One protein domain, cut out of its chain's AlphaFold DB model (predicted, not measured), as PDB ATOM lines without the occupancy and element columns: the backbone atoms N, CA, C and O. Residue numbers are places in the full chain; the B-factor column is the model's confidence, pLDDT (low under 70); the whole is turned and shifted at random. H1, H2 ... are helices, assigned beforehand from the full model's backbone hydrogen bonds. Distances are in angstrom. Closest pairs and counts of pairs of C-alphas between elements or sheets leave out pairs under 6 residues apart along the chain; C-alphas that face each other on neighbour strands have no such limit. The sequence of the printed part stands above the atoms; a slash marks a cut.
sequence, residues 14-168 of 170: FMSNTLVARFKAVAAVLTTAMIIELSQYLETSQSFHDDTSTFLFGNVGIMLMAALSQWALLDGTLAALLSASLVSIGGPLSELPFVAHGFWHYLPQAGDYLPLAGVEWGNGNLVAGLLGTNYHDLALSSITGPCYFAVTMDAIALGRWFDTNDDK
ATOM      1  N   PHE A  14     -22.633 -44.566  77.645       66.44
ATOM      2  CA  PHE A  14     -22.527 -45.105  79.001       66.44
ATOM      3  C   PHE A  14     -23.900 -45.433  79.615       66.44
ATOM      4  O   PHE A  14     -24.108 -46.520  80.166       66.44
ATOM      5  N   MET A  15     -24.871 -44.524  79.462       66.12
ATOM      6  CA  MET A  15     -26.234 -44.724  79.965       66.12
ATOM      7  C   MET A  15     -26.937 -45.890  79.252       66.12
ATOM      8  O   MET A  15     -27.623 -46.681  79.897       66.12
ATOM      9  N   SER A  16     -26.700 -46.050  77.945       77.69
ATOM     10  CA  SER A  16     -27.196 -47.187  77.161       77.69
ATOM     11  C   SER A  16     -26.591 -48.518  77.625       77.69
ATOM     12  O   SER A  16     -27.321 -49.490  77.819       77.69
ATOM     13  N   ASN A  17     -25.278 -48.571  77.863       81.50
ATOM     14  CA  ASN A  17     -24.594 -49.799  78.286       81.50
ATOM     15  C   ASN A  17     -25.045 -50.272  79.673       81.50
ATOM     16  O   ASN A  17     -25.296 -51.461  79.865       81.50
ATOM     17  N   THR A  18     -25.234 -49.341  80.612       85.56
ATOM     18  CA  THR A  18     -25.732 -49.657  81.960       85.56
ATOM     19  C   THR A  18     -27.143 -50.252  81.909       85.56
ATOM     20  O   THR A  18     -27.446 -51.219  82.609       85.56
ATOM     21  N   LEU A  19     -28.026 -49.699  81.067       87.44
ATOM     22  CA  LEU A  19     -29.393 -50.202  80.903       87.44
ATOM     23  C   LEU A  19     -29.417 -51.602  80.280       87.44
ATOM     24  O   LEU A  19     -30.167 -52.459  80.750       87.44
ATOM     25  N   VAL A  20     -28.577 -51.852  79.272       89.38
ATOM     26  CA  VAL A  20     -28.444 -53.177  78.648       89.38
ATOM     27  C   VAL A  20     -27.915 -54.200  79.655       89.38
ATOM     28  O   VAL A  20     -28.487 -55.284  79.768       89.38
ATOM     29  N   ALA A  21     -26.873 -53.861  80.420       89.81
ATOM     30  CA  ALA A  21     -26.321 -54.741  81.451       89.81
ATOM     31  C   ALA A  21     -27.356 -55.053  82.541       89.81
ATOM     32  O   ALA A  21     -27.557 -56.215  82.891       89.81
ATOM     33  N   ARG A  22     -28.096 -54.038  83.004       92.69
ATOM     34  CA  ARG A  22     -29.185 -54.211  83.974       92.69
ATOM     35  C   ARG A  22     -30.288 -55.123  83.448       92.69
ATOM     36  O   ARG A  22     -30.742 -56.000  84.174       92.69
ATOM     37  N   PHE A  23     -30.735 -54.917  82.209       93.88
ATOM     38  CA  PHE A  23     -31.766 -55.761  81.605       93.88
ATOM     39  C   PHE A  23     -31.307 -57.217  81.523       93.88
ATOM     40  O   PHE A  23     -32.048 -58.108  81.925       93.88
ATOM     41  N   LYS A  24     -30.068 -57.454  81.075       92.94
ATOM     42  CA  LYS A  24     -29.475 -58.796  81.029       92.94
ATOM     43  C   LYS A  24     -29.393 -59.442  82.410       92.94
ATOM     44  O   LYS A  24     -29.740 -60.608  82.532       92.94
ATOM     45  N   ALA A  25     -28.993 -58.691  83.437       94.44
ATOM     46  CA  ALA A  25     -28.934 -59.186  84.809       94.44
ATOM     47  C   ALA A  25     -30.321 -59.573  85.342       94.44
ATOM     48  O   ALA A  25     -30.500 -60.675  85.849       94.44
ATOM     49  N   VAL A  26     -31.326 -58.709  85.163       95.69
ATOM     50  CA  VAL A  26     -32.711 -59.012  85.567       95.69
ATOM     51  C   VAL A  26     -33.249 -60.224  84.810       95.69
ATOM     52  O   VAL A  26     -33.835 -61.112  85.423       95.69
ATOM     53  N   ALA A  27     -33.027 -60.288  83.495       95.38
ATOM     54  CA  ALA A  27     -33.436 -61.425  82.684       95.38
ATOM     55  C   ALA A  27     -32.762 -62.721  83.155       95.38
ATOM     56  O   ALA A  27     -33.451 -63.724  83.277       95.38
ATOM     57  N   ALA A  28     -31.464 -62.687  83.476       95.31
ATOM     58  CA  ALA A  28     -30.724 -63.849  83.959       95.31
ATOM     59  C   ALA A  28     -31.260 -64.366  85.295       95.31
ATOM     60  O   ALA A  28     -31.476 -65.561  85.429       95.31
ATOM     61  N   VAL A  29     -31.543 -63.478  86.250       96.50
ATOM     62  CA  VAL A  29     -32.119 -63.872  87.547       96.50
ATOM     63  C   VAL A  29     -33.507 -64.487  87.370       96.50
ATOM     64  O   VAL A  29     -33.811 -65.520  87.964       96.50
ATOM     65  N   LEU A  30     -34.358 -63.878  86.536       97.06
ATOM     66  CA  LEU A  30     -35.703 -64.399  86.282       97.06
ATOM     67  C   LEU A  30     -35.666 -65.758  85.577       97.06
ATOM     68  O   LEU A  30     -36.434 -66.647  85.943       97.06
ATOM     69  N   THR A  31     -34.783 -65.945  84.594       95.94
ATOM     70  CA  THR A  31     -34.649 -67.238  83.917       95.94
ATOM     71  C   THR A  31     -34.045 -68.297  84.829       95.94
ATOM     72  O   THR A  31     -34.542 -69.418  84.810       95.94
ATOM     73  N   THR A  32     -33.072 -67.965  85.683       96.62
ATOM     74  CA  THR A  32     -32.579 -68.903  86.705       96.62
ATOM     75  C   THR A  32     -33.699 -69.332  87.646       96.62
ATOM     76  O   THR A  32     -33.873 -70.527  87.871       96.62
ATOM     77  N   ALA A  33     -34.506 -68.394  88.151       96.75
ATOM     78  CA  ALA A  33     -35.636 -68.723  89.022       96.75
ATOM     79  C   ALA A  33     -36.637 -69.666  88.331       96.75
ATOM     80  O   ALA A  33     -37.078 -70.645  88.928       96.75
ATOM     81  N   MET A  34     -36.941 -69.422  87.050       95.81
ATOM     82  CA  MET A  34     -37.782 -70.325  86.258       95.81
ATOM     83  C   MET A  34     -37.152 -71.709  86.063       95.81
ATOM     84  O   MET A  34     -37.872 -72.701  86.101       95.81
ATOM     85  N   ILE A  35     -35.835 -71.794  85.858       95.00
ATOM     86  CA  ILE A  35     -35.113 -73.068  85.710       95.00
ATOM     87  C   ILE A  35     -35.145 -73.862  87.020       95.00
ATOM     88  O   ILE A  35     -35.392 -75.064  86.990       95.00
ATOM     89  N   ILE A  36     -34.962 -73.206  88.168       93.75
ATOM     90  CA  ILE A  36     -35.054 -73.853  89.485       93.75
ATOM     91  C   ILE A  36     -36.469 -74.401  89.718       93.75
ATOM     92  O   ILE A  36     -36.620 -75.567  90.073       93.75
ATOM     93  N   GLU A  37     -37.510 -73.614  89.448       94.25
ATOM     94  CA  GLU A  37     -38.900 -74.081  89.567       94.25
ATOM     95  C   GLU A  37     -39.218 -75.223  88.592       94.25
ATOM     96  O   GLU A  37     -39.860 -76.213  88.949       94.25
ATOM     97  N   LEU A  38     -38.714 -75.136  87.358       91.56
ATOM     98  CA  LEU A  38     -38.832 -76.212  86.380       91.56
ATOM     99  C   LEU A  38     -38.160 -77.497  86.877       91.56
ATOM    100  O   LEU A  38     -38.718 -78.575  86.684       91.56
ATOM    101  N   SER A  39     -37.007 -77.395  87.542       90.00
ATOM    102  CA  SER A  39     -36.313 -78.554  88.114       90.00
ATOM    103  C   SER A  39     -37.186 -79.278  89.139       90.00
ATOM    104  O   SER A  39     -37.374 -80.490  89.046       90.00
ATOM    105  N   GLN A  40     -37.829 -78.522  90.032       89.00
ATOM    106  CA  GLN A  40     -38.721 -79.071  91.043       89.00
ATOM    107  C   GLN A  40     -39.952 -79.717  90.401       89.00
ATOM    108  O   GLN A  40     -40.365 -80.809  90.797       89.00
ATOM    109  N   TYR A  41     -40.537 -79.075  89.390       88.00
ATOM    110  CA  TYR A  41     -41.666 -79.637  88.653       88.00
ATOM    111  C   TYR A  41     -41.302 -80.961  87.961       88.00
ATOM    112  O   TYR A  41     -42.063 -81.927  88.028       88.00
ATOM    113  N   LEU A  42     -40.134 -81.032  87.320       84.94
ATOM    114  CA  LEU A  42     -39.672 -82.233  86.620       84.94
ATOM    115  C   LEU A  42     -39.350 -83.390  87.575       84.94
ATOM    116  O   LEU A  42     -39.605 -84.540  87.227       84.94
ATOM    117  N   GLU A  43     -38.839 -83.110  88.775       80.12
ATOM    118  CA  GLU A  43     -38.575 -84.148  89.783       80.12
ATOM    119  C   GLU A  43     -39.838 -84.648  90.496       80.12
ATOM    120  O   GLU A  43     -39.887 -85.796  90.933       80.12
ATOM    121  N   THR A  44     -40.867 -83.807  90.625       80.94
ATOM    122  CA  THR A  44     -42.086 -84.143  91.386       80.94
ATOM    123  C   THR A  44     -43.238 -84.655  90.522       80.94
ATOM    124  O   THR A  44     -44.165 -85.286  91.040       80.94
ATOM    125  N   SER A  45     -43.212 -84.414  89.209       74.50
ATOM    126  CA  SER A  45     -44.256 -84.880  88.296       74.50
ATOM    127  C   SER A  45     -44.029 -86.338  87.872       74.50
ATOM    128  O   SER A  45     -43.072 -86.683  87.185       74.50
ATOM    129  N   GLN A  46     -44.970 -87.215  88.238       60.62
ATOM    130  CA  GLN A  46     -44.940 -88.649  87.900       60.62
ATOM    131  C   GLN A  46     -44.942 -88.930  86.383       60.62
ATOM    132  O   GLN A  46     -44.602 -90.029  85.958       60.62
ATOM    133  N   SER A  47     -45.316 -87.949  85.556       53.88
ATOM    134  CA  SER A  47     -45.540 -88.109  84.115       53.88
ATOM    135  C   SER A  47     -44.282 -88.346  83.274       53.88
ATOM    136  O   SER A  47     -44.414 -88.796  82.141       53.88
ATOM    137  N   PHE A  48     -43.085 -88.057  83.791       53.62
ATOM    138  CA  PHE A  48     -41.824 -88.204  83.044       53.62
ATOM    139  C   PHE A  48     -40.972 -89.398  83.492       53.62
ATOM    140  O   PHE A  48     -39.890 -89.612  82.953       53.62
ATOM    141  N   HIS A  49     -41.451 -90.185  84.458       53.06
ATOM    142  CA  HIS A  49     -40.678 -91.271  85.065       53.06
ATOM    143  C   HIS A  49     -40.702 -92.592  84.267       53.06
ATOM    144  O   HIS A  49     -39.905 -93.478  84.553       53.06
ATOM    145  N   ASP A  50     -41.585 -92.723  83.266       48.62
ATOM    146  CA  ASP A  50     -41.864 -94.006  82.596       48.62
ATOM    147  C   ASP A  50     -41.113 -94.240  81.264       48.62
ATOM    148  O   ASP A  50     -41.151 -95.355  80.756       48.62
ATOM    149  N   ASP A  51     -40.411 -93.249  80.681       47.91
ATOM    150  CA  ASP A  51     -39.886 -93.389  79.299       47.91
ATOM    151  C   ASP A  51     -38.515 -92.719  79.023       47.91
ATOM    152  O   ASP A  51     -38.188 -92.300  77.908       47.91
ATOM    153  N   THR A  52     -37.648 -92.605  80.034       50.94
ATOM    154  CA  THR A  52     -36.318 -91.967  79.923       50.94
ATOM    155  C   THR A  52     -35.238 -92.891  79.350       50.94
ATOM    156  O   THR A  52     -34.212 -93.142  79.977       50.94
ATOM    157  N   SER A  53     -35.421 -93.382  78.124       50.25
ATOM    158  CA  SER A  53     -34.368 -94.114  77.394       50.25
ATOM    159  C   SER A  53     -33.410 -93.203  76.608       50.25
ATOM    160  O   SER A  53     -32.433 -93.680  76.033       50.25
ATOM    161  N   THR A  54     -33.635 -91.880  76.597       53.91
ATOM    162  CA  THR A  54     -32.804 -90.936  75.832       53.91
ATOM    163  C   THR A  54     -32.385 -89.727  76.675       53.91
ATOM    164  O   THR A  54     -33.219 -88.904  77.042       53.91
ATOM    165  N   PHE A  55     -31.078 -89.571  76.924       54.28
ATOM    166  CA  PHE A  55     -30.480 -88.456  77.687       54.28
ATOM    167  C   PHE A  55     -30.926 -87.061  77.198       54.28
ATOM    168  O   PHE A  55     -31.108 -86.150  78.000       54.28
ATOM    169  N   LEU A  56     -31.162 -86.905  75.888       52.53
ATOM    170  CA  LEU A  56     -31.610 -85.646  75.274       52.53
ATOM    171  C   LEU A  56     -33.088 -85.300  75.531       52.53
ATOM    172  O   LEU A  56     -33.444 -84.130  75.435       52.53
ATOM    173  N   PHE A  57     -33.936 -86.284  75.848       58.62
ATOM    174  CA  PHE A  57     -35.381 -86.091  76.049       58.62
ATOM    175  C   PHE A  57     -35.841 -86.351  77.490       58.62
ATOM    176  O   PHE A  57     -37.021 -86.189  77.787       58.62
ATOM    177  N   GLY A  58     -34.929 -86.732  78.389       74.06
ATOM    178  CA  GLY A  58     -35.209 -86.817  79.822       74.06
ATOM    179  C   GLY A  58     -35.142 -85.461  80.530       74.06
ATOM    180  O   GLY A  58     -34.707 -84.461  79.956       74.06
ATOM    181  N   ASN A  59     -35.517 -85.444  81.812       82.56
ATOM    182  CA  ASN A  59     -35.532 -84.249  82.668       82.56
ATOM    183  C   ASN A  59     -34.210 -83.459  82.618       82.56
ATOM    184  O   ASN A  59     -34.210 -82.238  82.479       82.56
ATOM    185  N   VAL A  60     -33.080 -84.170  82.644       82.62
ATOM    186  CA  VAL A  60     -31.727 -83.595  82.556       82.62
ATOM    187  C   VAL A  60     -31.498 -82.890  81.223       82.62
ATOM    188  O   VAL A  60     -30.959 -81.787  81.197       82.62
ATOM    189  N   GLY A  61     -31.936 -83.495  80.116       84.88
ATOM    190  CA  GLY A  61     -31.820 -82.922  78.778       84.88
ATOM    191  C   GLY A  61     -32.635 -81.639  78.635       84.88
ATOM    192  O   GLY A  61     -32.116 -80.636  78.148       84.88
ATOM    193  N   ILE A  62     -33.875 -81.631  79.136       88.88
ATOM    194  CA  ILE A  62     -34.739 -80.437  79.160       88.88
ATOM    195  C   ILE A  62     -34.058 -79.307  79.938       88.88
ATOM    196  O   ILE A  62     -33.968 -78.174  79.461       88.88
ATOM    197  N   MET A  63     -33.529 -79.630  81.113       91.94
ATOM    198  CA  MET A  63     -32.859 -78.673  81.987       91.94
ATOM    199  C   MET A  63     -31.560 -78.142  81.386       91.94
ATOM    200  O   MET A  63     -31.309 -76.938  81.420       91.94
ATOM    201  N   LEU A  64     -30.764 -79.009  80.761       91.50
ATOM    202  CA  LEU A  64     -29.553 -78.615  80.052       91.50
ATOM    203  C   LEU A  64     -29.880 -77.694  78.872       91.50
ATOM    204  O   LEU A  64     -29.210 -76.682  78.684       91.50
ATOM    205  N   MET A  65     -30.930 -77.995  78.106       92.38
ATOM    206  CA  MET A  65     -31.382 -77.135  77.010       92.38
ATOM    207  C   MET A  65     -31.858 -75.771  77.514       92.38
ATOM    208  O   MET A  65     -31.534 -74.755  76.894       92.38
ATOM    209  N   ALA A  66     -32.573 -75.715  78.640       94.12
ATOM    210  CA  ALA A  66     -32.982 -74.455  79.257       94.12
ATOM    211  C   ALA A  66     -31.767 -73.621  79.708       94.12
ATOM    212  O   ALA A  66     -31.664 -72.442  79.360       94.12
ATOM    213  N   ALA A  67     -30.804 -74.245  80.390       94.19
ATOM    214  CA  ALA A  67     -29.577 -73.602  80.861       94.19
ATOM    215  C   ALA A  67     -28.680 -73.114  79.703       94.19
ATOM    216  O   ALA A  67     -28.208 -71.974  79.699       94.19
ATOM    217  N   LEU A  68     -28.499 -73.931  78.662       95.81
ATOM    218  CA  LEU A  68     -27.763 -73.541  77.455       95.81
ATOM    219  C   LEU A  68     -28.476 -72.425  76.685       95.81
ATOM    220  O   LEU A  68     -27.813 -71.534  76.157       95.81
ATOM    221  N   SER A  69     -29.811 -72.430  76.652       95.69
ATOM    222  CA  SER A  69     -30.594 -71.348  76.043       95.69
ATOM    223  C   SER A  69     -30.417 -70.037  76.809       95.69
ATOM    224  O   SER A  69     -30.231 -68.991  76.189       95.69
ATOM    225  N   GLN A  70     -30.399 -70.079  78.146       95.31
ATOM    226  CA  GLN A  70     -30.092 -68.910  78.977       95.31
ATOM    227  C   GLN A  70     -28.703 -68.351  78.651       95.31
ATOM    228  O   GLN A  70     -28.567 -67.146  78.425       95.31
ATOM    229  N   TRP A  71     -27.682 -69.210  78.565       97.00
ATOM    230  CA  TRP A  71     -26.337 -68.787  78.171       97.00
ATOM    231  C   TRP A  71     -26.318 -68.164  76.773       97.00
ATOM    232  O   TRP A  71     -25.815 -67.050  76.616       97.00
ATOM    233  N   ALA A  72     -26.894 -68.844  75.781       95.81
ATOM    234  CA  ALA A  72     -26.880 -68.408  74.389       95.81
ATOM    235  C   ALA A  72     -27.589 -67.059  74.186       95.81
ATOM    236  O   ALA A  72     -27.132 -66.241  73.388       95.81
ATOM    237  N   LEU A  73     -28.687 -66.811  74.908       94.00
ATOM    238  CA  LEU A  73     -29.499 -65.602  74.751       94.00
ATOM    239  C   LEU A  73     -28.974 -64.400  75.548       94.00
ATOM    240  O   LEU A  73     -29.127 -63.262  75.100       94.00
ATOM    241  N   LEU A  74     -28.382 -64.614  76.727       90.62
ATOM    242  CA  LEU A  74     -28.035 -63.515  77.638       90.62
ATOM    243  C   LEU A  74     -26.558 -63.112  77.573       90.62
ATOM    244  O   LEU A  74     -26.238 -61.917  77.666       90.62
ATOM    245  N   ASP A  75     -25.661 -64.074  77.360       92.06
ATOM    246  CA  ASP A  75     -24.215 -63.861  77.434       92.06
ATOM    247  C   ASP A  75     -23.495 -64.264  76.142       92.06
ATOM    248  O   ASP A  75     -22.876 -63.418  75.498       92.06
ATOM    249  N   GLY A  76     -23.594 -65.539  75.755       91.88
ATOM    250  CA  GLY A  76     -22.980 -66.113  74.555       91.88
ATOM    251  C   GLY A  76     -21.453 -66.237  74.596       91.88
ATOM    252  O   GLY A  76     -20.854 -66.714  73.634       91.88
ATOM    253  N   THR A  77     -20.785 -65.823  75.679       94.75
ATOM    254  CA  THR A  77     -19.320 -65.892  75.760       94.75
ATOM    255  C   THR A  77     -18.822 -67.279  76.165       94.75
ATOM    256  O   THR A  77     -19.395 -67.942  77.032       94.75
ATOM    257  N   LEU A  78     -17.699 -67.704  75.578       95.38
ATOM    258  CA  LEU A  78     -17.064 -68.986  75.905       95.38
ATOM    259  C   LEU A  78     -16.558 -69.033  77.355       95.38
ATOM    260  O   LEU A  78     -16.640 -70.070  78.001       95.38
ATOM    261  N   ALA A  79     -16.069 -67.907  77.884       95.25
ATOM    262  CA  ALA A  79     -15.612 -67.825  79.269       95.25
ATOM    263  C   ALA A  79     -16.753 -68.093  80.267       95.25
ATOM    264  O   ALA A  79     -16.557 -68.829  81.236       95.25
ATOM    265  N   ALA A  80     -17.949 -67.550  80.003       94.62
ATOM    266  CA  ALA A  80     -19.129 -67.828  80.816       94.62
ATOM    267  C   ALA A  80     -19.555 -69.295  80.705       94.62
ATOM    268  O   ALA A  80     -19.801 -69.922  81.730       94.62
ATOM    269  N   LEU A  81     -19.545 -69.861  79.490       96.12
ATOM    270  CA  LEU A  81     -19.856 -71.276  79.265       96.12
ATOM    271  C   LEU A  81     -18.937 -72.190  80.085       96.12
ATOM    272  O   LEU A  81     -19.422 -73.035  80.825       96.12
ATOM    273  N   LEU A  82     -17.619 -71.989  79.995       96.06
ATOM    274  CA  LEU A  82     -16.636 -72.796  80.724       96.06
ATOM    275  C   LEU A  82     -16.802 -72.667  82.240       96.06
ATOM    276  O   LEU A  82     -16.768 -73.670  82.949       96.06
ATOM    277  N   SER A  83     -17.008 -71.444  82.731       95.88
ATOM    278  CA  SER A  83     -17.205 -71.195  84.162       95.88
ATOM    279  C   SER A  83     -18.474 -71.882  84.668       95.88
ATOM    280  O   SER A  83     -18.426 -72.611  85.656       95.88
ATOM    281  N   ALA A  84     -19.588 -71.729  83.950       95.19
ATOM    282  CA  ALA A  84     -20.859 -72.359  84.285       95.19
ATOM    283  C   ALA A  84     -20.792 -73.891  84.192       95.19
ATOM    284  O   ALA A  84     -21.342 -74.575  85.051       95.19
ATOM    285  N   SER A  85     -20.059 -74.452  83.226       94.00
ATOM    286  CA  SER A  85     -19.812 -75.896  83.152       94.00
ATOM    287  C   SER A  85     -19.006 -76.412  84.347       94.00
ATOM    288  O   SER A  85     -19.352 -77.449  84.909       94.00
ATOM    289  N   LEU A  86     -17.970 -75.694  84.790       94.31
ATOM    290  CA  LEU A  86     -17.208 -76.087  85.980       94.31
ATOM    291  C   LEU A  86     -18.086 -76.071  87.234       94.31
ATOM    292  O   LEU A  86     -18.066 -77.028  88.008       94.31
ATOM    293  N   VAL A  87     -18.896 -75.028  87.413       95.12
ATOM    294  CA  VAL A  87     -19.804 -74.917  88.563       95.12
ATOM    295  C   VAL A  87     -20.957 -75.922  88.473       95.12
ATOM    296  O   VAL A  87     -21.367 -76.445  89.501       95.12
ATOM    297  N   SER A  88     -21.412 -76.307  87.276       92.44
ATOM    298  CA  SER A  88     -22.417 -77.372  87.108       92.44
ATOM    299  C   SER A  88     -21.952 -78.750  87.586       92.44
ATOM    300  O   SER A  88     -22.775 -79.616  87.854       92.44
ATOM    301  N   ILE A  89     -20.640 -78.957  87.711       89.44
ATOM    302  CA  ILE A  89     -20.046 -80.179  88.266       89.44
ATOM    303  C   ILE A  89     -19.676 -79.941  89.734       89.44
ATOM    304  O   ILE A  89     -20.014 -80.738  90.605       89.44
ATOM    305  N   GLY A  90     -18.988 -78.834  90.022       88.38
ATOM    306  CA  GLY A  90     -18.496 -78.510  91.361       88.38
ATOM    307  C   GLY A  90     -19.600 -78.204  92.372       88.38
ATOM    308  O   GLY A  90     -19.470 -78.584  93.530       88.38
ATOM    309  N   GLY A  91     -20.688 -77.566  91.939       90.25
ATOM    310  CA  GLY A  91     -21.855 -77.251  92.762       90.25
ATOM    311  C   GLY A  91     -22.482 -78.511  93.353       90.25
ATOM    312  O   GLY A  91     -22.417 -78.676  94.571       90.25
ATOM    313  N   PRO A  92     -22.955 -79.464  92.528       87.56
ATOM    314  CA  PRO A  92     -23.508 -80.718  93.034       87.56
ATOM    315  C   PRO A  92     -22.510 -81.513  93.894       87.56
ATOM    316  O   PRO A  92     -22.872 -82.053  94.937       87.56
ATOM    317  N   LEU A  93     -21.221 -81.535  93.525       85.88
ATOM    318  CA  LEU A  93     -20.188 -82.185  94.345       85.88
ATOM    319  C   LEU A  93     -20.009 -81.524  95.719       85.88
ATOM    320  O   LEU A  93     -19.714 -82.213  96.695       85.88
ATOM    321  N   SER A  94     -20.183 -80.206  95.812       89.06
ATOM    322  CA  SER A  94     -20.079 -79.475  97.079       89.06
ATOM    323  C   SER A  94     -21.223 -79.782  98.049       89.06
ATOM    324  O   SER A  94     -21.078 -79.546  99.247       89.06
ATOM    325  N   GLU A  95     -22.322 -80.363  97.564       86.56
ATOM    326  CA  GLU A  95     -23.456 -80.770  98.396       86.56
ATOM    327  C   GLU A  95     -23.229 -82.094  99.127       86.56
ATOM    328  O   GLU A  95     -23.801 -82.320 100.194       86.56
ATOM    329  N   LEU A  96     -22.361 -82.958  98.593       83.75
ATOM    330  CA  LEU A  96     -22.126 -84.310  99.106       83.75
ATOM    331  C   LEU A  96     -21.839 -84.372 100.616       83.75
ATOM    332  O   LEU A  96     -22.447 -85.211 101.282       83.75
ATOM    333  N   PRO A  97     -20.978 -83.514 101.206       84.31
ATOM    334  CA  PRO A  97     -20.745 -83.544 102.645       84.31
ATOM    335  C   PRO A  97     -22.010 -83.223 103.443       84.31
ATOM    336  O   PRO A  97     -22.225 -83.801 104.503       84.31
ATOM    337  N   PHE A  98     -22.869 -82.334 102.952       87.00
ATOM    338  CA  PHE A  98     -24.085 -81.962 103.666       87.00
ATOM    339  C   PHE A  98     -25.135 -83.073 103.620       87.00
ATOM    340  O   PHE A  98     -25.749 -83.387 104.642       87.00
ATOM    341  N   VAL A  99     -25.281 -83.732 102.471       84.31
ATOM    342  CA  VAL A  99     -26.154 -84.906 102.350       84.31
ATOM    343  C   VAL A  99     -25.634 -86.053 103.225       84.31
ATOM    344  O   VAL A  99     -26.415 -86.687 103.933       84.31
ATOM    345  N   ALA A 100     -24.312 -86.261 103.277       81.56
ATOM    346  CA  ALA A 100     -23.681 -87.297 104.103       81.56
ATOM    347  C   ALA A 100     -23.936 -87.122 105.602       81.56
ATOM    348  O   ALA A 100     -24.085 -88.101 106.330       81.56
ATOM    349  N   HIS A 101     -24.009 -85.874 106.060       83.81
ATOM    350  CA  HIS A 101     -24.272 -85.545 107.460       83.81
ATOM    351  C   HIS A 101     -25.769 -85.372 107.766       83.81
ATOM    352  O   HIS A 101     -26.119 -84.995 108.884       83.81
ATOM    353  N   GLY A 102     -26.657 -85.648 106.803       83.56
ATOM    354  CA  GLY A 102     -28.106 -85.602 107.001       83.56
ATOM    355  C   GLY A 102     -28.676 -84.191 107.157       83.56
ATOM    356  O   GLY A 102     -29.719 -84.027 107.787       83.56
ATOM    357  N   PHE A 103     -28.016 -83.165 106.606       88.19
ATOM    358  CA  PHE A 103     -28.589 -81.812 106.578       88.19
ATOM    359  C   PHE A 103     -29.845 -81.751 105.695       88.19
ATOM    360  O   PHE A 103     -30.778 -81.011 106.007       88.19
ATOM    361  N   TRP A 104     -29.874 -82.535 104.615       86.31
ATOM    362  CA  TRP A 104     -31.047 -82.780 103.776       86.31
ATOM    363  C   TRP A 104     -30.897 -84.105 103.021       86.31
ATOM    364  O   TRP A 104     -29.823 -84.706 102.998       86.31
ATOM    365  N   HIS A 105     -31.985 -84.539 102.385       81.06
ATOM    366  CA  HIS A 105     -32.015 -85.719 101.528       81.06
ATOM    367  C   HIS A 105     -32.766 -85.408 100.237       81.06
ATOM    368  O   HIS A 105     -33.784 -84.714 100.257       81.06
ATOM    369  N   TYR A 106     -32.267 -85.945  99.129       77.94
ATOM    370  CA  TYR A 106     -32.963 -85.913  97.850       77.94
ATOM    371  C   TYR A 106     -34.155 -86.871  97.846       77.94
ATOM    372  O   TYR A 106     -34.216 -87.832  98.621       77.94
ATOM    373  N   LEU A 107     -35.103 -86.629  96.940       76.81
ATOM    374  CA  LEU A 107     -36.149 -87.603  96.652       76.81
ATOM    375  C   LEU A 107     -35.485 -88.897  96.146       76.81
ATOM    376  O   LEU A 107     -34.669 -88.823  95.226       76.81
ATOM    377  N   PRO A 108     -35.844 -90.087  96.668       70.56
ATOM    378  CA  PRO A 108     -35.212 -91.349  96.259       70.56
ATOM    379  C   PRO A 108     -35.275 -91.622  94.749       70.56
ATOM    380  O   PRO A 108     -34.448 -92.341  94.207       70.56
ATOM    381  N   GLN A 109     -36.273 -91.040  94.085       65.69
ATOM    382  CA  GLN A 109     -36.549 -91.158  92.652       65.69
ATOM    383  C   GLN A 109     -35.685 -90.227  91.785       65.69
ATOM    384  O   GLN A 109     -35.584 -90.435  90.581       65.69
ATOM    385  N   ALA A 110     -35.077 -89.199  92.379       63.50
ATOM    386  CA  ALA A 110     -34.280 -88.198  91.673       63.50
ATOM    387  C   ALA A 110     -32.771 -88.503  91.688       63.50
ATOM    388  O   ALA A 110     -32.017 -87.891  90.940       63.50
ATOM    389  N   GLY A 111     -32.317 -89.436  92.533       66.38
ATOM    390  CA  GLY A 111     -30.901 -89.763  92.673       66.38
ATOM    391  C   GLY A 111     -30.370 -90.621  91.523       66.38
ATOM    392  O   GLY A 111     -30.695 -91.803  91.439       66.38
ATOM    393  N   ASP A 112     -29.498 -90.063  90.685       66.81
ATOM    394  CA  ASP A 112     -28.803 -90.775  89.602       66.81
ATOM    395  C   ASP A 112     -27.267 -90.751  89.726       66.81
ATOM    396  O   ASP A 112     -26.558 -91.341  88.906       66.81
ATOM    397  N   TYR A 113     -26.748 -90.147  90.802       64.50
ATOM    398  CA  TYR A 113     -25.341 -90.171  91.222       64.50
ATOM    399  C   TYR A 113     -24.350 -89.575  90.218       64.50
ATOM    400  O   TYR A 113     -23.141 -89.686  90.421       64.50
ATOM    401  N   LEU A 114     -24.799 -88.912  89.151       64.69
ATOM    402  CA  LEU A 114     -23.905 -88.167  88.265       64.69
ATOM    403  C   LEU A 114     -23.413 -86.886  88.968       64.69
ATOM    404  O   LEU A 114     -24.171 -86.261  89.705       64.69
ATOM    405  N   PRO A 115     -22.147 -86.469  88.767       58.12
ATOM    406  CA  PRO A 115     -21.146 -87.013  87.839       58.12
ATOM    407  C   PRO A 115     -20.328 -88.197  88.396       58.12
ATOM    408  O   PRO A 115     -19.387 -88.640  87.745       58.12
ATOM    409  N   LEU A 116     -20.638 -88.698  89.594       64.56
ATOM    410  CA  LEU A 116     -19.874 -89.749  90.281       64.56
ATOM    411  C   LEU A 116     -20.290 -91.184  89.917       64.56
ATOM    412  O   LEU A 116     -19.730 -92.137  90.467       64.56
ATOM    413  N   ALA A 117     -21.244 -91.355  89.002       61.62
ATOM    414  CA  ALA A 117     -21.696 -92.665  88.556       61.62
ATOM    415  C   ALA A 117     -20.505 -93.487  88.023       61.62
ATOM    416  O   ALA A 117     -19.857 -93.109  87.049       61.62
ATOM    417  N   GLY A 118     -20.207 -94.611  88.683       59.12
ATOM    418  CA  GLY A 118     -19.130 -95.530  88.294       59.12
ATOM    419  C   GLY A 118     -17.749 -95.247  88.897       59.12
ATOM    420  O   GLY A 118     -16.792 -95.927  88.531       59.12
ATOM    421  N   VAL A 119     -17.613 -94.289  89.820       66.75
ATOM    422  CA  VAL A 119     -16.352 -94.100  90.556       66.75
ATOM    423  C   VAL A 119     -16.336 -94.994  91.795       66.75
ATOM    424  O   VAL A 119     -17.006 -94.696  92.778       66.75
ATOM    425  N   GLU A 120     -15.556 -96.075  91.760       64.38
ATOM    426  CA  GLU A 120     -15.288 -96.913  92.934       64.38
ATOM    427  C   GLU A 120     -14.232 -96.245  93.826       64.38
ATOM    428  O   GLU A 120     -13.029 -96.273  93.552       64.38
ATOM    429  N   TRP A 121     -14.674 -95.617  94.912       66.75
ATOM    430  CA  TRP A 121     -13.758 -95.036  95.890       66.75
ATOM    431  C   TRP A 121     -13.256 -96.131  96.834       66.75
ATOM    432  O   TRP A 121     -14.016 -96.698  97.614       66.75
ATOM    433  N   GLY A 122     -11.958 -96.438  96.766       54.53
ATOM    434  CA  GLY A 122     -11.343 -97.453  97.622       54.53
ATOM    435  C   GLY A 122     -11.528 -97.176  99.122       54.53
ATOM    436  O   GLY A 122     -11.428 -96.031  99.578       54.53
ATOM    437  N   ASN A 123     -11.753 -98.244  99.896       55.91
ATOM    438  CA  ASN A 123     -11.839 -98.194 101.357       55.91
ATOM    439  C   ASN A 123     -10.557 -97.587 101.956       55.91
ATOM    440  O   ASN A 123      -9.470 -98.133 101.779       55.91
ATOM    441  N   GLY A 124     -10.694 -96.473 102.684       58.97
ATOM    442  CA  GLY A 124      -9.594 -95.813 103.405       58.97
ATOM    443  C   GLY A 124      -9.138 -94.458 102.847       58.97
ATOM    444  O   GLY A 124      -8.235 -93.851 103.417       58.97
ATOM    445  N   ASN A 125      -9.752 -93.952 101.776       68.12
ATOM    446  CA  ASN A 125      -9.455 -92.613 101.260       68.12
ATOM    447  C   ASN A 125     -10.136 -91.497 102.074       68.12
ATOM    448  O   ASN A 125     -11.182 -91.709 102.684       68.12
ATOM    449  N   LEU A 126      -9.580 -90.276 102.009       67.00
ATOM    450  CA  LEU A 126     -10.148 -89.048 102.603       67.00
ATOM    451  C   LEU A 126     -11.649 -88.893 102.293       67.00
ATOM    452  O   LEU A 126     -12.428 -88.489 103.149       67.00
ATOM    453  N   VAL A 127     -12.047 -89.276 101.077       68.50
ATOM    454  CA  VAL A 127     -13.432 -89.252 100.596       68.50
ATOM    455  C   VAL A 127     -14.340 -90.162 101.426       68.50
ATOM    456  O   VAL A 127     -15.418 -89.729 101.809       68.50
ATOM    457  N   ALA A 128     -13.896 -91.369 101.794       67.75
ATOM    458  CA  ALA A 128     -14.663 -92.270 102.661       67.75
ATOM    459  C   ALA A 128     -14.790 -91.723 104.095       67.75
ATOM    460  O   ALA A 128     -15.796 -91.955 104.760       67.75
ATOM    461  N   GLY A 129     -13.792 -90.963 104.564       67.75
ATOM    462  CA  GLY A 129     -13.857 -90.256 105.847       67.75
ATOM    463  C   GLY A 129     -14.805 -89.051 105.845       67.75
ATOM    464  O   GLY A 129     -15.374 -88.738 106.886       67.75
ATOM    465  N   LEU A 130     -14.988 -88.391 104.696       70.62
ATOM    466  CA  LEU A 130     -15.837 -87.200 104.549       70.62
ATOM    467  C   LEU A 130     -17.288 -87.528 104.160       70.62
ATOM    468  O   LEU A 130     -18.207 -86.849 104.608       70.62
ATOM    469  N   LEU A 131     -17.485 -88.540 103.312       70.44
ATOM    470  CA  LEU A 131     -18.775 -88.901 102.708       70.44
ATOM    471  C   LEU A 131     -19.387 -90.183 103.294       70.44
ATOM    472  O   LEU A 131     -20.515 -90.533 102.961       70.44
ATOM    473  N   GLY A 132     -18.653 -90.881 104.163       67.56
ATOM    474  CA  GLY A 132     -19.044 -92.182 104.699       67.56
ATOM    475  C   GLY A 132     -18.756 -93.342 103.740       67.56
ATOM    476  O   GLY A 132     -18.369 -93.166 102.584       67.56
ATOM    477  N   THR A 133     -18.929 -94.569 104.235       64.81
ATOM    478  CA  THR A 133     -18.682 -95.802 103.464       64.81
ATOM    479  C   THR A 133     -19.789 -96.116 102.460       64.81
ATOM    480  O   THR A 133     -19.554 -96.856 101.511       64.81
ATOM    481  N   ASN A 134     -20.976 -95.530 102.641       63.53
ATOM    482  CA  ASN A 134     -22.150 -95.750 101.800       63.53
ATOM    483  C   ASN A 134     -22.472 -94.496 100.976       63.53
ATOM    484  O   ASN A 134     -23.588 -93.991 100.994       63.53
ATOM    485  N   TYR A 135     -21.490 -93.966 100.243       63.44
ATOM    486  CA  TYR A 135     -21.714 -92.802  99.374       63.44
ATOM    487  C   TYR A 135     -22.773 -93.073  98.285       63.44
ATOM    488  O   TYR A 135     -23.390 -92.147  97.766       63.44
ATOM    489  N   HIS A 136     -23.010 -94.351  97.974       58.69
ATOM    490  CA  HIS A 136     -24.104 -94.818  97.131       58.69
ATOM    491  C   HIS A 136     -25.503 -94.525  97.692       58.69
ATOM    492  O   HIS A 136     -26.452 -94.729  96.955       58.69
ATOM    493  N   ASP A 137     -25.638 -94.033  98.928       62.69
ATOM    494  CA  ASP A 137     -26.911 -93.589  99.514       62.69
ATOM    495  C   ASP A 137     -27.083 -92.055  99.449       62.69
ATOM    496  O   ASP A 137     -28.124 -91.524  99.834       62.69
ATOM    497  N   LEU A 138     -26.079 -91.316  98.952       65.00
ATOM    498  CA  LEU A 138     -26.084 -89.843  98.902       65.00
ATOM    499  C   LEU A 138     -26.987 -89.256  97.807       65.00
ATOM    500  O   LEU A 138     -27.047 -88.036  97.695       65.00
ATOM    501  N   ALA A 139     -27.655 -90.108  97.017       65.81
ATOM    502  CA  ALA A 139     -28.662 -89.791  96.001       65.81
ATOM    503  C   ALA A 139     -28.508 -88.393  95.379       65.81
ATOM    504  O   ALA A 139     -29.347 -87.528  95.589       65.81
ATOM    505  N   LEU A 140     -27.427 -88.150  94.629       71.81
ATOM    506  CA  LEU A 140     -27.279 -86.884  93.910       71.81
ATOM    507  C   LEU A 140     -28.216 -86.868  92.702       71.81
ATOM    508  O   LEU A 140     -28.225 -87.842  91.950       71.81
ATOM    509  N   SER A 141     -28.946 -85.775  92.490       79.69
ATOM    510  CA  SER A 141     -29.726 -85.579  91.267       79.69
ATOM    511  C   SER A 141     -28.912 -84.829  90.221       79.69
ATOM    512  O   SER A 141     -28.499 -83.689  90.447       79.69
ATOM    513  N   SER A 142     -28.705 -85.414  89.042       78.00
ATOM    514  CA  SER A 142     -28.040 -84.745  87.916       78.00
ATOM    515  C   SER A 142     -28.757 -83.487  87.427       78.00
ATOM    516  O   SER A 142     -28.129 -82.656  86.765       78.00
ATOM    517  N   ILE A 143     -30.036 -83.296  87.780       84.12
ATOM    518  CA  ILE A 143     -30.792 -82.079  87.461       84.12
ATOM    519  C   ILE A 143     -30.186 -80.839  88.126       84.12
ATOM    520  O   ILE A 143     -30.339 -79.717  87.631       84.12
ATOM    521  N   THR A 144     -29.464 -81.037  89.230       87.56
ATOM    522  CA  THR A 144     -28.801 -79.958  89.961       87.56
ATOM    523  C   THR A 144     -27.672 -79.331  89.157       87.56
ATOM    524  O   THR A 144     -27.464 -78.123  89.251       87.56
ATOM    525  N   GLY A 145     -27.002 -80.090  88.284       90.06
ATOM    526  CA  GLY A 145     -25.932 -79.564  87.436       90.06
ATOM    527  C   GLY A 145     -26.394 -78.394  86.558       90.06
ATOM    528  O   GLY A 145     -25.858 -77.289  86.688       90.06
ATOM    529  N   PRO A 146     -27.422 -78.572  85.706       92.19
ATOM    530  CA  PRO A 146     -28.033 -77.473  84.958       92.19
ATOM    531  C   PRO A 146     -28.540 -76.307  85.823       92.19
ATOM    532  O   PRO A 146     -28.482 -75.160  85.379       92.19
ATOM    533  N   CYS A 147     -28.991 -76.556  87.057       93.81
ATOM    534  CA  CYS A 147     -29.382 -75.482  87.977       93.81
ATOM    535  C   CYS A 147     -28.173 -74.634  88.395       93.81
ATOM    536  O   CYS A 147     -28.207 -73.411  88.276       93.81
ATOM    537  N   TYR A 148     -27.070 -75.265  88.801       95.50
ATOM    538  CA  TYR A 148     -25.816 -74.568  89.113       95.50
ATOM    539  C   TYR A 148     -25.222 -73.849  87.899       95.50
ATOM    540  O   TYR A 148     -24.635 -72.772  88.040       95.50
ATOM    541  N   PHE A 149     -25.410 -74.397  86.696       96.38
ATOM    542  CA  PHE A 149     -25.074 -73.704  85.456       96.38
ATOM    543  C   PHE A 149     -25.858 -72.387  85.337       96.38
ATOM    544  O   PHE A 149     -25.258 -71.330  85.143       96.38
ATOM    545  N   ALA A 150     -27.186 -72.441  85.486       96.19
ATOM    546  CA  ALA A 150     -28.067 -71.275  85.406       96.19
ATOM    547  C   ALA A 150     -27.726 -70.217  86.469       96.19
ATOM    548  O   ALA A 150     -27.569 -69.039  86.142       96.19
ATOM    549  N   VAL A 151     -27.495 -70.646  87.714       96.25
ATOM    550  CA  VAL A 151     -27.045 -69.770  88.811       96.25
ATOM    551  C   VAL A 151     -25.717 -69.093  88.473       96.25
ATOM    552  O   VAL A 151     -25.531 -67.902  88.688       96.25
ATOM    553  N   THR A 152     -24.780 -69.805  87.853       96.94
ATOM    554  CA  THR A 152     -23.512 -69.181  87.447       96.94
ATOM    555  C   THR A 152     -23.722 -68.093  86.394       96.94
ATOM    556  O   THR A 152     -23.052 -67.058  86.425       96.94
ATOM    557  N   MET A 153     -24.671 -68.289  85.475       96.75
ATOM    558  CA  MET A 153     -25.011 -67.287  84.466       96.75
ATOM    559  C   MET A 153     -25.633 -66.027  85.074       96.75
ATOM    560  O   MET A 153     -25.311 -64.925  84.622       96.75
ATOM    561  N   ASP A 154     -26.480 -66.159  86.100       95.56
ATOM    562  CA  ASP A 154     -27.004 -64.987  86.811       95.56
ATOM    563  C   ASP A 154     -25.907 -64.221  87.555       95.56
ATOM    564  O   ASP A 154     -25.847 -62.994  87.439       95.56
ATOM    565  N   ALA A 155     -24.977 -64.925  88.200       96.31
ATOM    566  CA  ALA A 155     -23.897 -64.313  88.957       96.31
ATOM    567  C   ALA A 155     -22.962 -63.525  88.033       96.31
ATOM    568  O   ALA A 155     -22.575 -62.397  88.344       96.31
ATOM    569  N   ILE A 156     -22.658 -64.074  86.852       95.62
ATOM    570  CA  ILE A 156     -21.875 -63.386  85.817       95.62
ATOM    571  C   ILE A 156     -22.609 -62.135  85.318       95.62
ATOM    572  O   ILE A 156     -21.998 -61.072  85.183       95.62
ATOM    573  N   ALA A 157     -23.913 -62.234  85.045       94.19
ATOM    574  CA  ALA A 157     -24.696 -61.104  84.551       94.19
ATOM    575  C   ALA A 157     -24.805 -59.978  85.595       94.19
ATOM    576  O   ALA A 157     -24.664 -58.803  85.247       94.19
ATOM    577  N   LEU A 158     -25.001 -60.332  86.869       94.62
ATOM    578  CA  LEU A 158     -25.002 -59.397  87.995       94.62
ATOM    579  C   LEU A 158     -23.633 -58.740  88.186       94.62
ATOM    580  O   LEU A 158     -23.574 -57.517  88.288       94.62
ATOM    581  N   GLY A 159     -22.545 -59.517  88.158       93.69
ATOM    582  CA  GLY A 159     -21.180 -58.995  88.274       93.69
ATOM    583  C   GLY A 159     -20.880 -57.939  87.213       93.69
ATOM    584  O   GLY A 159     -20.508 -56.818  87.542       93.69
ATOM    585  N   ARG A 160     -21.191 -58.235  85.945       91.38
ATOM    586  CA  ARG A 160     -21.030 -57.271  84.841       91.38
ATOM    587  C   ARG A 160     -21.872 -56.012  85.026       91.38
ATOM    588  O   ARG A 160     -21.431 -54.922  84.674       91.38
ATOM    589  N   TRP A 161     -23.094 -56.139  85.544       92.00
ATOM    590  CA  TRP A 161     -23.917 -54.968  85.834       92.00
ATOM    591  C   TRP A 161     -23.317 -54.120  86.962       92.00
ATOM    592  O   TRP A 161     -23.289 -52.895  86.838       92.00
ATOM    593  N   PHE A 162     -22.804 -54.729  88.031       91.69
ATOM    594  CA  PHE A 162     -22.154 -53.995  89.118       91.69
ATOM    595  C   PHE A 162     -20.876 -53.291  88.658       91.69
ATOM    596  O   PHE A 162     -20.766 -52.089  88.890       91.69
ATOM    597  N   ASP A 163     -20.026 -53.957  87.874       88.75
ATOM    598  CA  ASP A 163     -18.818 -53.348  87.299       88.75
ATOM    599  C   ASP A 163     -19.159 -52.102  86.459       88.75
ATOM    600  O   ASP A 163     -18.541 -51.050  86.607       88.75
ATOM    601  N   THR A 164     -20.221 -52.157  85.640       85.38
ATOM    602  CA  THR A 164     -20.652 -50.981  84.854       85.38
ATOM    603  C   THR A 164     -21.160 -49.810  85.702       85.38
ATOM    604  O   THR A 164     -21.191 -48.678  85.216       85.38
ATOM    605  N   ASN A 165     -21.583 -50.045  86.949       74.69
ATOM    606  CA  ASN A 165     -21.999 -48.971  87.853       74.69
ATOM    607  C   ASN A 165     -20.815 -48.326  88.587       74.69
ATOM    608  O   ASN A 165     -20.912 -47.142  88.919       74.69
ATOM    609  N   ASP A 166     -19.732 -49.074  88.818       71.62
ATOM    610  CA  ASP A 166     -18.540 -48.608  89.536       71.62
ATOM    611  C   ASP A 166     -17.652 -47.678  88.690       71.62
ATOM    612  O   ASP A 166     -16.959 -46.825  89.242       71.62
ATOM    613  N   ASP A 167     -17.765 -47.735  87.360       62.22
ATOM    614  CA  ASP A 167     -17.096 -46.822  86.417       62.22
ATOM    615  C   ASP A 167     -17.675 -45.386  86.393       62.22
ATOM    616  O   ASP A 167     -17.263 -44.544  85.587       62.22
ATOM    617  N   LYS A 168     -18.631 -45.049  87.273       56.09
ATOM    618  CA  LYS A 168     -19.085 -43.657  87.431       56.09
ATOM    619  C   LYS A 168     -18.012 -42.829  88.151       56.09
ATOM    620  O   LYS A 168     -17.664 -43.169  89.283       56.09
TER     621      LYS A 168
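What this domain is: This is residues 14 to 168 of the 170 residues of the protein "Hypothetical protein" of Cyclophora tenuis (UniProt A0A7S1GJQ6). What is the shape? Long helices H1 and H5, with H2, make a bundle; H3 crosses H5, and short H4 sits among loops at one end. What builds it? The 155 printed residues include five named helices, H1 to H5 in order, and no named strand: all helix. It is only just compact, radius of gyration of the C-alphas 18.0 A, spanning 58 by 38 by 26 A.

How they stand to each other: What comes first? H1, residues 14 to 44, and H2, residues 59 to 74, form a hairpin; C-alphas Lys 24 and Leu 74 are closest, 6.0 A. What follows? H3, residues 78 to 100, touches H5, residues 144 to 166, at a steep 56 degrees; C-alphas Ser 88 and Gly 145 are closest, 4.2 A. H3 residues 96 to 100 alone touch H4, residues 126 to 131; C-alphas Ala 100 and Leu 131 are closest, 5.3 A. In H3 15 of 19 O i to N i+4 pairs are within hydrogen-bond range.

Where its parts are: Where does H1 begin? C-alpha 14 is at (-22.527, -45.105, 79.001). Where does H5 end? C-alpha 166 is at (-18.540, -48.608, 89.536).

The domain as a whole: Any cut? The printed part has no cut. Where is confidence low? Residues 109 to 129, among others, are under 70.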